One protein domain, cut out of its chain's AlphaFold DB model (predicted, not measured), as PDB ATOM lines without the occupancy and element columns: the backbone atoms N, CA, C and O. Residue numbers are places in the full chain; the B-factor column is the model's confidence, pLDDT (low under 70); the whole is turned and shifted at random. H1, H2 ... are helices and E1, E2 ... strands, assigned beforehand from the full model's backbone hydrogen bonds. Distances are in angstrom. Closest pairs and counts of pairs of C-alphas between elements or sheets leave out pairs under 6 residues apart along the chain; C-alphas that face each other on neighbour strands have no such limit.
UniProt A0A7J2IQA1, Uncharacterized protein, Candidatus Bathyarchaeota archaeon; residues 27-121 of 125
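What this domain is: This is residues 27 to 121 of the 125 residues of an uncharacterized protein of Candidatus Bathyarchaeota archaeon (UniProt A0A7J2IQA1). What shape do these atoms make? The domain is a long, curled sheet with a helical hairpin, H1 and H2, packed over one face near one end, in two layers. The sheet's other end, at the turns of residues 78 to 79 and 111 to 112, reaches beyond the helices. What is it built of? The printed part has 95 residues, in the order E1, H1, H2, E2, E3, E4, E5, of mixed class; the antiparallel sheet runs E1, E2, E3, E4, E5. It is loose, with a radius of gyration of the C-alphas of 15.7 A, and flat, spanning 49 by 31 by 17 A.

How they stand to each other: Where does E1 pair? E1, residues 27 to 29, is antiparallel to E2, residues 64 to 77; N 29 and O 65 are 2.8 A apart. How do the helices stand? H1, residues 31 to 41, and H2, residues 45 to 60, form a hairpin and touch at a shallow tilt of 13 degrees, opposite ways; their closest C-alphas, of Lys 35 and Ile 52, are 6.2 A apart. Both are on the sheet, at heights of 8.2 A and 9.9 A, and in both every O i to N i+4 pair is within hydrogen-bond range. How do the strands follow? E2, E3, residues 80 to 93, E4, residues 96 to 110, and E5, residues 113 to 121, form a meander, each strand the antiparallel neighbour of the one before. Within hydrogen-bond range are N 66 and O 90 at 2.9 A, N 87 and O 103 at 2.8 A, and N 106 and O 118 at 2.9 A.

Where its parts are: Where do the ends lie? C-alpha 27 of E1 is at (35.414, -39.080, 21.465) and C-alpha 121 of E5 at (23.223, -29.824, 9.002). How long are the longer elements? H2 measures 22.5 A, E2 39.8 A, E3 41.8 A and E4 41.6 A, and E4 bends by 57 degrees at residue 100.

The domain as a whole: How large is it? The two C-alphas farthest apart, of Ser 60 and Ala 78, are 49.2 A apart. Is it continuous? The printed part has no cut, and its links are tight. Where is confidence low? Only residue 27 is under 70.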
ATOM      1  N   ARG A  27      35.797 -37.808  22.062       65.44
ATOM      2  CA  ARG A  27      35.414 -39.080  21.465       65.44
ATOM      3  C   ARG A  27      35.660 -38.951  19.967       65.44
ATOM      4  O   ARG A  27      34.955 -38.172  19.322       65.44
ATOM      5  N   PRO A  28      36.672 -39.650  19.427       76.69
ATOM      6  CA  PRO A  28      36.875 -39.676  17.993       76.69
ATOM      7  C   PRO A  28      35.623 -40.260  17.340       76.69
ATOM      8  O   PRO A  28      35.137 -41.313  17.752       76.69
ATOM      9  N   LEU A  29      35.093 -39.553  16.350       84.00
ATOM     10  CA  LEU A  29      33.987 -40.027  15.536       84.00
ATOM     11  C   LEU A  29      34.554 -40.888  14.405       84.00
ATOM     12  O   LEU A  29      35.405 -40.408  13.644       84.00
ATOM     13  N   PRO A  30      34.122 -42.152  14.272       86.12
ATOM     14  CA  PRO A  30      34.549 -42.977  13.160       86.12
ATOM     15  C   PRO A  30      34.003 -42.405  11.849       86.12
ATOM     16  O   PRO A  30      32.879 -41.910  11.766       86.12
ATOM     17  N   VAL A  31      34.798 -42.524  10.786       87.38
ATOM     18  CA  VAL A  31      34.436 -42.036   9.447       87.38
ATOM     19  C   VAL A  31      33.107 -42.613   8.960       87.38
ATOM     20  O   VAL A  31      32.353 -41.920   8.280       87.38
ATOM     21  N   SER A  32      32.807 -43.863   9.312       85.62
ATOM     22  CA  SER A  32      31.544 -44.516   8.963       85.62
ATOM     23  C   SER A  32      30.336 -43.762   9.525       85.62
ATOM     24  O   SER A  32      29.427 -43.450   8.763       85.62
ATOM     25  N   GLU A  33      30.370 -43.378  10.807       86.25
ATOM     26  CA  GLU A  33      29.283 -42.617  11.442       86.25
ATOM     27  C   GLU A  33      29.106 -41.239  10.795       86.25
ATOM     28  O   GLU A  33      27.981 -40.793  10.578       86.25
ATOM     29  N   LEU A  34      30.206 -40.576  10.416       86.19
ATOM     30  CA  LEU A  34      30.135 -39.296   9.706       86.19
ATOM     31  C   LEU A  34      29.479 -39.439   8.334       86.19
ATOM     32  O   LEU A  34      28.623 -38.636   7.970       86.19
ATOM     33  N   LYS A  35      29.858 -40.464   7.566       87.06
ATOM     34  CA  LYS A  35      29.263 -40.720   6.248       87.06
ATOM     35  C   LYS A  35      27.772 -41.026   6.356       87.06
ATOM     36  O   LYS A  35      27.001 -40.547   5.525       87.06
ATOM     37  N   GLU A  36      27.366 -41.782   7.372       87.31
ATOM     38  CA  GLU A  36      25.954 -42.050   7.655       87.31
ATOM     39  C   GLU A  36      25.206 -40.770   8.037       87.31
ATOM     40  O   GLU A  36      24.157 -40.478   7.464       87.31
ATOM     41  N   GLU A  37      25.763 -39.953   8.935       85.81
ATOM     42  CA  GLU A  37      25.155 -38.690   9.354       85.81
ATOM     43  C   GLU A  37      24.983 -37.726   8.173       85.81
ATOM     44  O   GLU A  37      23.880 -37.227   7.927       85.81
ATOM     45  N   ILE A  38      26.041 -37.513   7.386       85.38
ATOM     46  CA  ILE A  38      25.981 -36.719   6.154       85.38
ATOM     47  C   ILE A  38      24.923 -37.314   5.218       85.38
ATOM     48  O   ILE A  38      24.123 -36.589   4.628       85.38
ATOM     49  N   GLY A  39      24.881 -38.641   5.107       83.94
ATOM     50  CA  GLY A  39      23.966 -39.344   4.225       83.94
ATOM     51  C   GLY A  39      22.489 -39.173   4.562       83.94
ATOM     52  O   GLY A  39      21.686 -39.157   3.626       83.94
ATOM     53  N   ILE A  40      22.162 -39.031   5.849       84.25
ATOM     54  CA  ILE A  40      20.799 -38.870   6.374       84.25
ATOM     55  C   ILE A  40      20.361 -37.402   6.349       84.25
ATOM     56  O   ILE A  40      19.219 -37.104   5.995       84.25
ATOM     57  N   TYR A  41      21.243 -36.479   6.743       83.38
ATOM     58  CA  TYR A  41      20.854 -35.093   7.027       83.38
ATOM     59  C   TYR A  41      21.199 -34.096   5.914       83.38
ATOM     60  O   TYR A  41      20.628 -33.003   5.893       83.38
ATOM     61  N   VAL A  42      22.074 -34.450   4.964       82.94
ATOM     62  CA  VAL A  42      22.345 -33.629   3.774       82.94
ATOM     63  C   VAL A  42      21.448 -34.082   2.625       82.94
ATOM     64  O   VAL A  42      21.604 -35.174   2.083       82.94
ATOM     65  N   LYS A  43      20.494 -33.221   2.251       81.81
ATOM     66  CA  LYS A  43      19.533 -33.489   1.165       81.81
ATOM     67  C   LYS A  43      20.095 -33.221  -0.230       81.81
ATOM     68  O   LYS A  43      19.605 -33.790  -1.197       81.81
ATOM     69  N   ASP A  44      21.071 -32.327  -0.327       85.06
ATOM     70  CA  ASP A  44      21.707 -31.956  -1.587       85.06
ATOM     71  C   ASP A  44      22.794 -32.983  -1.942       85.06
ATOM     72  O   ASP A  44      23.746 -33.182  -1.181       85.06
ATOM     73  N   GLU A  45      22.633 -33.673  -3.074       85.31
ATOM     74  CA  GLU A  45      23.554 -34.738  -3.486       85.31
ATOM     75  C   GLU A  45      24.959 -34.232  -3.823       85.31
ATOM     76  O   GLU A  45      25.933 -34.946  -3.567       85.31
ATOM     77  N   ASP A  46      25.086 -33.025  -4.376       85.56
ATOM     78  CA  ASP A  46      26.384 -32.461  -4.738       85.56
ATOM     79  C   ASP A  46      27.168 -32.117  -3.472       85.56
ATOM     80  O   ASP A  46      28.313 -32.547  -3.307       85.56
ATOM     81  N   ILE A  47      26.514 -31.453  -2.512       83.94
ATOM     82  CA  ILE A  47      27.109 -31.137  -1.206       83.94
ATOM     83  C   ILE A  47      27.483 -32.422  -0.457       83.94
ATOM     84  O   ILE A  47      28.581 -32.523   0.099       83.94
ATOM     85  N   LYS A  48      26.605 -33.430  -0.477       85.94
ATOM     86  CA  LYS A  48      26.853 -34.740   0.139       85.94
ATOM     87  C   LYS A  48      28.104 -35.407  -0.436       85.94
ATOM     88  O   LYS A  48      28.958 -35.847   0.333       85.94
ATOM     89  N   LYS A  49      28.252 -35.447  -1.765       86.81
ATOM     90  CA  LYS A  49      29.447 -36.007  -2.424       86.81
ATOM     91  C   LYS A  49      30.709 -35.226  -2.068       86.81
ATOM     92  O   LYS A  49      31.725 -35.842  -1.750       86.81
ATOM     93  N   THR A  50      30.651 -33.893  -2.076       87.06
ATOM     94  CA  THR A  50      31.793 -33.045  -1.700       87.06
ATOM     95  C   THR A  50      32.235 -33.291  -0.258       87.06
ATOM     96  O   THR A  50      33.429 -33.445  -0.011       87.06
ATOM     97  N   LEU A  51      31.301 -33.385   0.690       85.62
ATOM     98  CA  LEU A  51      31.615 -33.658   2.096       85.62
ATOM     99  C   LEU A  51      32.215 -35.037   2.308       85.62
ATOM    100  O   LEU A  51      33.222 -35.150   2.997       85.62
ATOM    101  N   ILE A  52      31.618 -36.076   1.719       88.19
ATOM    102  CA  ILE A  52      32.132 -37.443   1.848       88.19
ATOM    103  C   ILE A  52      33.558 -37.514   1.295       88.19
ATOM    104  O   ILE A  52      34.441 -38.026   1.980       88.19
ATOM    105  N   SER A  53      33.797 -36.921   0.121       88.69
ATOM    106  CA  SER A  53      35.135 -36.818  -0.468       88.69
ATOM    107  C   SER A  53      36.106 -36.079   0.461       88.69
ATOM    108  O   SER A  53      37.212 -36.555   0.713       88.69
ATOM    109  N   LYS A  54      35.676 -34.963   1.069       88.44
ATOM    110  CA  LYS A  54      36.524 -34.194   1.988       88.44
ATOM    111  C   LYS A  54      36.852 -34.952   3.275       88.44
ATOM    112  O   LYS A  54      37.978 -34.877   3.760       88.44
ATOM    113  N   VAL A  55      35.893 -35.698   3.821       89.25
ATOM    114  CA  VAL A  55      36.098 -36.570   4.986       89.25
ATOM    115  C   VAL A  55      37.090 -37.687   4.651       89.25
ATOM    116  O   VAL A  55      37.991 -37.954   5.439       89.25
ATOM    117  N   GLU A  56      36.976 -38.318   3.481       91.12
ATOM    118  CA  GLU A  56      37.913 -39.360   3.037       91.12
ATOM    119  C   GLU A  56      39.334 -38.823   2.808       91.12
ATOM    120  O   GLU A  56      40.308 -39.458   3.225       91.12
ATOM    121  N   GLU A  57      39.454 -37.641   2.199       90.56
ATOM    122  CA  GLU A  57      40.724 -36.936   2.004       90.56
ATOM    123  C   GLU A  57      41.403 -36.662   3.354       90.56
ATOM    124  O   GLU A  57      42.540 -37.075   3.580       90.56
ATOM    125  N   LEU A  58      40.688 -36.028   4.290       89.12
ATOM    126  CA  LEU A  58      41.221 -35.680   5.609       89.12
ATOM    127  C   LEU A  58      41.559 -36.919   6.441       89.12
ATOM    128  O   LEU A  58      42.589 -36.949   7.113       89.12
ATOM    129  N   HIS A  59      40.751 -37.975   6.351       89.81
ATOM    130  CA  HIS A  59      41.065 -39.241   7.004       89.81
ATOM    131  C   HIS A  59      42.363 -39.853   6.461       89.81
ATOM    132  O   HIS A  59      43.216 -40.281   7.236       89.81
ATOM    133  N   SER A  60      42.555 -39.838   5.138       89.38
ATOM    134  CA  SER A  60      43.784 -40.334   4.494       89.38
ATOM    135  C   SER A  60      45.012 -39.500   4.869       89.38
ATOM    136  O   SER A  60      46.118 -40.025   4.971       89.38
ATOM    137  N   LEU A  61      44.815 -38.207   5.138       88.94
ATOM    138  CA  LEU A  61      45.843 -37.307   5.661       88.94
ATOM    139  C   LEU A  61      46.108 -37.496   7.165       88.94
ATOM    140  O   LEU A  61      46.999 -36.837   7.702       88.94
ATOM    141  N   GLY A  62      45.385 -38.383   7.854       86.44
ATOM    142  CA  GLY A  62      45.574 -38.683   9.274       86.44
ATOM    143  C   GLY A  62      44.886 -37.704  10.229       86.44
ATOM    144  O   GLY A  62      45.324 -37.574  11.370       86.44
ATOM    145  N   TYR A  63      43.849 -36.993   9.777       88.50
ATOM    146  CA  TYR A  63      42.994 -36.214  10.675       88.50
ATOM    147  C   TYR A  63      42.050 -37.133  11.451       88.50
ATOM    148  O   TYR A  63      41.528 -38.119  10.927       88.50
ATOM    149  N   ILE A  64      41.802 -36.766  12.702       87.50
ATOM    150  CA  ILE A  64      40.827 -37.401  13.583       87.50
ATOM    151  C   ILE A  64      39.601 -36.503  13.642       87.50
ATOM    152  O   ILE A  64      39.727 -35.291  13.796       87.50
ATOM    153  N   PHE A  65      38.409 -37.077  13.550       88.62
ATOM    154  CA  PHE A  65      37.185 -36.291  13.621       88.62
ATOM    155  C   PHE A  65      36.638 -36.248  15.037       88.62
ATOM    156  O   PHE A  65      36.606 -37.264  15.727       88.62
ATOM    157  N   VAL A  66      36.187 -35.080  15.471       86.31
ATOM    158  CA  VAL A  66      35.623 -34.861  16.805       86.31
ATOM    159  C   VAL A  66      34.382 -33.988  16.706       86.31
ATOM    160  O   VAL A  66      34.241 -33.188  15.780       86.31
ATOM    161  N   SER A  67      33.484 -34.130  17.677       84.56
ATOM    162  CA  SER A  67      32.352 -33.218  17.838       84.56
ATOM    163  C   SER A  67      32.567 -32.314  19.043       84.56
ATOM    164  O   SER A  67      33.068 -32.753  20.077       84.56
ATOM    165  N   ALA A  68      32.168 -31.055  18.915       82.50
ATOM    166  CA  ALA A  68      32.151 -30.109  20.022       82.50
ATOM    167  C   ALA A  68      30.836 -29.333  20.017       82.50
ATOM    168  O   ALA A  68      30.318 -28.999  18.950       82.50
ATOM    169  N   THR A  69      30.289 -29.046  21.195       84.00
ATOM    170  CA  THR A  69      29.141 -28.142  21.313       84.00
ATOM    171  C   THR A  69      29.634 -26.712  21.089       84.00
ATOM    172  O   THR A  69      30.569 -26.268  21.741       84.00
ATOM    173  N   LEU A  70      29.043 -26.009  20.124       83.69
ATOM    174  CA  LEU A  70      29.366 -24.615  19.800       83.69
ATOM    175  C   LEU A  70      28.447 -23.639  20.525       83.69
ATOM    176  O   LEU A  70      28.842 -22.518  20.836       83.69
ATOM    177  N   ASN A  71      27.194 -24.039  20.722       82.31
ATOM    178  CA  ASN A  71      26.173 -23.201  21.321       82.31
ATOM    179  C   ASN A  71      25.086 -24.087  21.914       82.31
ATOM    180  O   ASN A  71      24.692 -25.086  21.311       82.31
ATOM    181  N   GLU A  72      24.563 -23.678  23.054       85.38
ATOM    182  CA  GLU A  72      23.416 -24.308  23.685       85.38
ATOM    183  C   GLU A  72      22.508 -23.204  24.205       85.38
ATOM    184  O   GLU A  72      22.945 -22.269  24.883       85.38
ATOM    185  N   ARG A  73      21.237 -23.258  23.813       86.75
ATOM    186  CA  ARG A  73      20.247 -22.251  24.181       86.75
ATOM    187  C   ARG A  73      18.953 -22.927  24.563       86.75
ATOM    188  O   ARG A  73      18.341 -23.605  23.746       86.75
ATOM    189  N   THR A  74      18.476 -22.624  25.758       85.25
ATOM    190  CA  THR A  74      17.138 -23.013  26.195       85.25
ATOM    191  C   THR A  74      16.247 -21.783  26.201       85.25
ATOM    192  O   THR A  74      16.580 -20.759  26.797       85.25
ATOM    193  N   LYS A  75      15.106 -21.862  25.518       86.69
ATOM    194  CA  LYS A  75      14.106 -20.790  25.463       86.69
ATOM    195  C   LYS A  75      12.734 -21.352  25.798       86.69
ATOM    196  O   LYS A  75      12.345 -22.390  25.276       86.69
ATOM    197  N   GLY A  76      11.966 -20.645  26.616       80.44
ATOM    198  CA  GLY A  76      10.588 -21.019  26.937       80.44
ATOM    199  C   GLY A  76      10.240 -20.782  28.396       80.44
ATOM    200  O   GLY A  76      11.035 -20.228  29.151       80.44
ATOM    201  N   HIS A  77       9.028 -21.175  28.784       71.06
ATOM    202  CA  HIS A  77       8.537 -20.982  30.142       71.06
ATOM    203  C   HIS A  77       7.586 -22.107  30.563       71.06
ATOM    204  O   HIS A  77       6.643 -22.447  29.846       71.06
ATOM    205  N   ALA A  78       7.808 -22.629  31.774       75.19
ATOM    206  CA  ALA A  78       6.984 -23.600  32.503       75.19
ATOM    207  C   ALA A  78       6.544 -24.848  31.712       75.19
ATOM    208  O   ALA A  78       7.101 -25.925  31.887       75.19
ATOM    209  N   LYS A  79       5.496 -24.724  30.892       80.75
ATOM    210  CA  LYS A  79       4.848 -25.838  30.191       80.75
ATOM    211  C   LYS A  79       5.396 -26.077  28.795       80.75
ATOM    212  O   LYS A  79       5.131 -27.141  28.258       80.75
ATOM    213  N   MET A  80       6.111 -25.129  28.196       84.06
ATOM    214  CA  MET A  80       6.722 -25.311  26.881       84.06
ATOM    215  C   MET A  80       8.103 -24.677  26.862       84.06
ATOM    216  O   MET A  80       8.251 -23.500  27.200       84.06
ATOM    217  N   TRP A  81       9.098 -25.451  26.452       87.44
ATOM    218  CA  TRP A  81      10.437 -24.938  26.200       87.44
ATOM    219  C   TRP A  81      11.101 -25.685  25.057       87.44
ATOM    220  O   TRP A  81      10.716 -26.796  24.698       87.44
ATOM    221  N   VAL A  82      12.070 -25.013  24.458       86.56
ATOM    222  CA  VAL A  82      12.846 -25.477  23.324       86.56
ATOM    223  C   VAL A  82      14.314 -25.402  23.708       86.56
ATOM    224  O   VAL A  82      14.770 -24.364  24.190       86.56
ATOM    225  N   GLU A  83      15.033 -26.495  23.505       86.62
ATOM    226  CA  GLU A  83      16.485 -26.567  23.641       86.62
ATOM    227  C   GLU A  83      17.091 -26.646  22.244       86.62
ATOM    228  O   GLU A  83      16.824 -27.582  21.493       86.62
ATOM    229  N   GLU A  84      17.884 -25.643  21.890       86.56
ATOM    230  CA  GLU A  84      18.610 -25.544  20.628       86.56
ATOM    231  C   GLU A  84      20.097 -25.790  20.907       86.56
ATOM    232  O   GLU A  84      20.741 -25.011  21.611       86.56
ATOM    233  N   ILE A  85      20.644 -26.867  20.348       86.44
ATOM    234  CA  ILE A  85      22.047 -27.258  20.476       86.44
ATOM    235  C   ILE A  85      22.700 -27.174  19.097       86.44
ATOM    236  O   ILE A  85      22.300 -27.874  18.166       86.44
ATOM    237  N   GLU A  86      23.735 -26.352  18.971       86.44
ATOM    238  CA  GLU A  86      24.609 -26.309  17.800       86.44
ATOM    239  C   GLU A  86      25.892 -27.076  18.125       86.44
ATOM    240  O   GLU A  86      26.605 -26.740  19.069       86.44
ATOM    241  N   LYS A  87      26.201 -28.108  17.342       86.31
ATOM    242  CA  LYS A  87      27.451 -28.871  17.421       86.31
ATOM    243  C   LYS A  87      28.282 -28.636  16.169       86.31
ATOM    244  O   LYS A  87      27.738 -28.570  15.076       86.31
ATOM    245  N   GLY A  88      29.593 -28.544  16.307       87.00
ATOM    246  CA  GLY A  88      30.540 -28.511  15.199       87.00
ATOM    247  C   GLY A  88      31.210 -29.867  15.047       87.00
ATOM    248  O   GLY A  88      31.632 -30.456  16.045       87.00
ATOM    249  N   ILE A  89      31.313 -30.349  13.812       88.44
ATOM    250  CA  ILE A  89      32.141 -31.503  13.469       88.44
ATOM    251  C   ILE A  89      33.468 -30.992  12.930       88.44
ATOM    252  O   ILE A  89      33.516 -30.320  11.898       88.44
ATOM    253  N   PHE A  90      34.541 -31.322  13.636       86.81
ATOM    254  CA  PHE A  90      35.888 -30.870  13.329       86.81
ATOM    255  C   PHE A  90      36.757 -32.035  12.881       86.81
ATOM    256  O   PHE A  90      36.700 -33.110  13.468       86.81
ATOM    257  N   ALA A  91      37.608 -31.798  11.890       87.88
ATOM    258  CA  ALA A  91      38.773 -32.620  11.616       87.88
ATOM    259  C   ALA A  91      39.979 -32.003  12.333       87.88
ATOM    260  O   ALA A  91      40.255 -30.816  12.167       87.88
ATOM    261  N   VAL A  92      40.682 -32.796  13.134       85.62
ATOM    262  CA  VAL A  92      41.776 -32.342  13.994       85.62
ATOM    263  C   VAL A  92      43.029 -33.152  13.711       85.62
ATOM    264  O   VAL A  92      42.992 -34.383  13.688       85.62
ATOM    265  N   LYS A  93      44.149 -32.463  13.511       83.69
ATOM    266  CA  LYS A  93      45.471 -33.074  13.386       83.69
ATOM    267  C   LYS A  93      46.509 -32.120  13.955       83.69
ATOM    268  O   LYS A  93      46.623 -30.992  13.486       83.69
ATOM    269  N   ASN A  94      47.294 -32.585  14.926       82.06
ATOM    270  CA  ASN A  94      48.208 -31.730  15.689       82.06
ATOM    271  C   ASN A  94      47.434 -30.527  16.275       82.06
ATOM    272  O   ASN A  94      46.431 -30.742  16.954       82.06
ATOM    273  N   ASP A  95      47.848 -29.299  15.960       76.62
ATOM    274  CA  ASP A  95      47.189 -28.056  16.380       76.62
ATOM    275  C   ASP A  95      46.179 -27.516  15.350       76.62
ATOM    276  O   ASP A  95      45.518 -26.503  15.583       76.62
ATOM    277  N   GLU A  96      46.035 -28.180  14.200       80.44
ATOM    278  CA  GLU A  96      45.081 -27.778  13.170       80.44
ATOM    279  C   GLU A  96      43.692 -28.340  13.461       80.44
ATOM    280  O   GLU A  96      43.513 -29.545  13.661       80.44
ATOM    281  N   LYS A  97      42.689 -27.459  13.419       82.38
ATOM    282  CA  LYS A  97      41.269 -27.797  13.531       82.38
ATOM    283  C   LYS A  97      40.529 -27.221  12.331       82.38
ATOM    284  O   LYS A  97      40.561 -26.016  12.097       82.38
ATOM    285  N   ILE A  98      39.843 -28.079  11.587       84.44
ATOM    286  CA  ILE A  98      39.054 -27.705  10.414       84.44
ATOM    287  C   ILE A  98      37.593 -28.014  10.718       84.44
ATOM    288  O   ILE A  98      37.242 -29.175  10.918       84.44
ATOM    289  N   LEU A  99      36.735 -26.994  10.747       86.31
ATOM    290  CA  LEU A  99      35.289 -27.193  10.845       86.31
ATOM    291  C   LEU A  99      34.766 -27.724   9.505       86.31
ATOM    292  O   LEU A  99      34.905 -27.069   8.474       86.31
ATOM    293  N   LEU A 100      34.157 -28.905   9.519       85.88
ATOM    294  CA  LEU A 100      33.556 -29.500   8.325       85.88
ATOM    295  C   LEU A 100      32.132 -29.004   8.117       85.88
ATOM    296  O   LEU A 100      31.767 -28.564   7.030       85.88
ATOM    297  N   TYR A 101      31.322 -29.114   9.165       84.88
ATOM    298  CA  TYR A 101      29.924 -28.719   9.159       84.88
ATOM    299  C   TYR A 101      29.407 -28.566  10.586       84.88
ATOM    300  O   TYR A 101      30.014 -29.037  11.552       84.88
ATOM    301  N   LYS A 102      28.260 -27.904  10.705       88.31
ATOM    302  CA  LYS A 102      27.543 -27.740  11.961       88.31
ATOM    303  C   LYS A 102      26.282 -28.585  11.953       88.31
ATOM    304  O   LYS A 102      25.589 -28.692  10.948       88.31
ATOM    305  N   VAL A 103      25.978 -29.176  13.090       86.00
ATOM    306  CA  VAL A 103      24.786 -29.967  13.351       86.00
ATOM    307  C   VAL A 103      23.930 -29.174  14.319       86.00
ATOM    308  O   VAL A 103      24.326 -28.935  15.455       86.00
ATOM    309  N   ASN A 104      22.746 -28.782  13.878       86.88
ATOM    310  CA  ASN A 104      21.763 -28.118  14.716       86.88
ATOM    311  C   ASN A 104      20.742 -29.148  15.170       86.88
ATOM    312  O   ASN A 104      20.202 -29.897  14.354       86.88
ATOM    313  N   ILE A 105      20.491 -29.187  16.470       86.81
ATOM    314  CA  ILE A 105      19.525 -30.070  17.106       86.81
ATOM    315  C   ILE A 105      18.557 -29.186  17.879       86.81
ATOM    316  O   ILE A 105      18.988 -28.372  18.687       86.81
ATOM    317  N   SER A 106      17.260 -29.343  17.638       87.62
ATOM    318  CA  SER A 106      16.222 -28.659  18.406       87.62
ATOM    319  C   SER A 106      15.306 -29.679  19.065       87.62
ATOM    320  O   SER A 106      14.716 -30.525  18.383       87.62
ATOM    321  N   TYR A 107      15.179 -29.589  20.384       86.38
ATOM    322  CA  TYR A 107      14.275 -30.385  21.200       86.38
ATOM    323  C   TYR A 107      13.132 -29.508  21.693       86.38
ATOM    324  O   TYR A 107      13.352 -28.492  22.339       86.38
ATOM    325  N   HIS A 108      11.898 -29.906  21.410       87.50
ATOM    326  CA  HIS A 108      10.700 -29.195  21.837       87.50
ATOM    327  C   HIS A 108       9.999 -30.001  22.922       87.50
ATOM    328  O   HIS A 108       9.505 -31.106  22.673       87.50
ATOM    329  N   TYR A 109       9.908 -29.421  24.109       85.94
ATOM    330  CA  TYR A 109       9.270 -30.009  25.274       85.94
ATOM    331  C   TYR A 109       7.910 -29.366  25.527       85.94
ATOM    332  O   TYR A 109       7.743 -28.150  25.417       85.94
ATOM    333  N   ALA A 110       6.936 -30.191  25.912       87.62
ATOM    334  CA  ALA A 110       5.658 -29.737  26.436       87.62
ATOM    335  C   ALA A 110       5.281 -30.536  27.690       87.62
ATOM    336  O   ALA A 110       5.249 -31.768  27.665       87.62
ATOM    337  N   ASN A 111       4.962 -29.830  28.776       87.50
ATOM    338  CA  ASN A 111       4.628 -30.368  30.096       87.50
ATOM    339  C   ASN A 111       5.675 -31.369  30.623       87.50
ATOM    340  O   ASN A 111       5.311 -32.427  31.127       87.50
ATOM    341  N   GLY A 112       6.969 -31.077  30.460       78.56
ATOM    342  CA  GLY A 112       8.039 -31.983  30.900       78.56
ATOM    343  C   GLY A 112       8.354 -33.146  29.964       78.56
ATOM    344  O   GLY A 112       9.316 -33.861  30.212       78.56
ATOM    345  N   ALA A 113       7.598 -33.330  28.878       84.75
ATOM    346  CA  ALA A 113       7.824 -34.409  27.921       84.75
ATOM    347  C   ALA A 113       8.360 -33.880  26.585       84.75
ATOM    348  O   ALA A 113       7.832 -32.902  26.050       84.75
ATOM    349  N   LEU A 114       9.349 -34.570  26.011       86.12
ATOM    350  CA  LEU A 114       9.816 -34.306  24.650       86.12
ATOM    351  C   LEU A 114       8.688 -34.618  23.656       86.12
ATOM    352  O   LEU A 114       8.131 -35.716  23.659       86.12
ATOM    353  N   LYS A 115       8.331 -33.644  22.821       88.38
ATOM    354  CA  LYS A 115       7.276 -33.773  21.803       88.38
ATOM    355  C   LYS A 115       7.821 -33.833  20.394       88.38
ATOM    356  O   LYS A 115       7.273 -34.553  19.564       88.38
ATOM    357  N   HIS A 116       8.865 -33.069  20.119       85.06
ATOM    358  CA  HIS A 116       9.457 -33.018  18.797       85.06
ATOM    359  C   HIS A 116      10.964 -32.863  18.912       85.06
ATOM    360  O   HIS A 116      11.454 -32.107  19.746       85.06
ATOM    361  N   GLN A 117      11.683 -33.575  18.056       86.69
ATOM    362  CA  GLN A 117      13.112 -33.423  17.877       86.69
ATOM    363  C   GLN A 117      13.361 -33.197  16.392       86.69
ATOM    364  O   GLN A 117      12.895 -33.971  15.556       86.69
ATOM    365  N   SER A 118      14.123 -32.159  16.073       83.94
ATOM    366  CA  SER A 118      14.633 -31.935  14.726       83.94
ATOM    367  C   SER A 118      16.152 -31.873  14.753       83.94
ATOM    368  O   SER A 118      16.758 -31.426  15.725       83.94
ATOM    369  N   LYS A 119      16.770 -32.378  13.687       84.38
ATOM    370  CA  LYS A 119      18.216 -32.353  13.486       84.38
ATOM    371  C   LYS A 119      18.502 -32.035  12.025       84.38
ATOM    372  O   LYS A 119      17.906 -32.653  11.143       84.38
ATOM    373  N   TYR A 120      19.376 -31.069  11.772       82.69
ATOM    374  CA  TYR A 120      19.774 -30.671  10.422       82.69
ATOM    375  C   TYR A 120      21.215 -30.164  10.390       82.69
ATOM    376  O   TYR A 120      21.753 -29.707  11.397       82.69
ATOM    377  N   ILE A 121      21.843 -30.257   9.219       82.06
ATOM    378  CA  ILE A 121      23.223 -29.824   9.002       82.06
ATOM    379  C   ILE A 121      23.229 -28.437   8.356       82.06
ATOM    380  O   ILE A 121      22.466 -28.178   7.424       82.06
TER     381      ILE A 121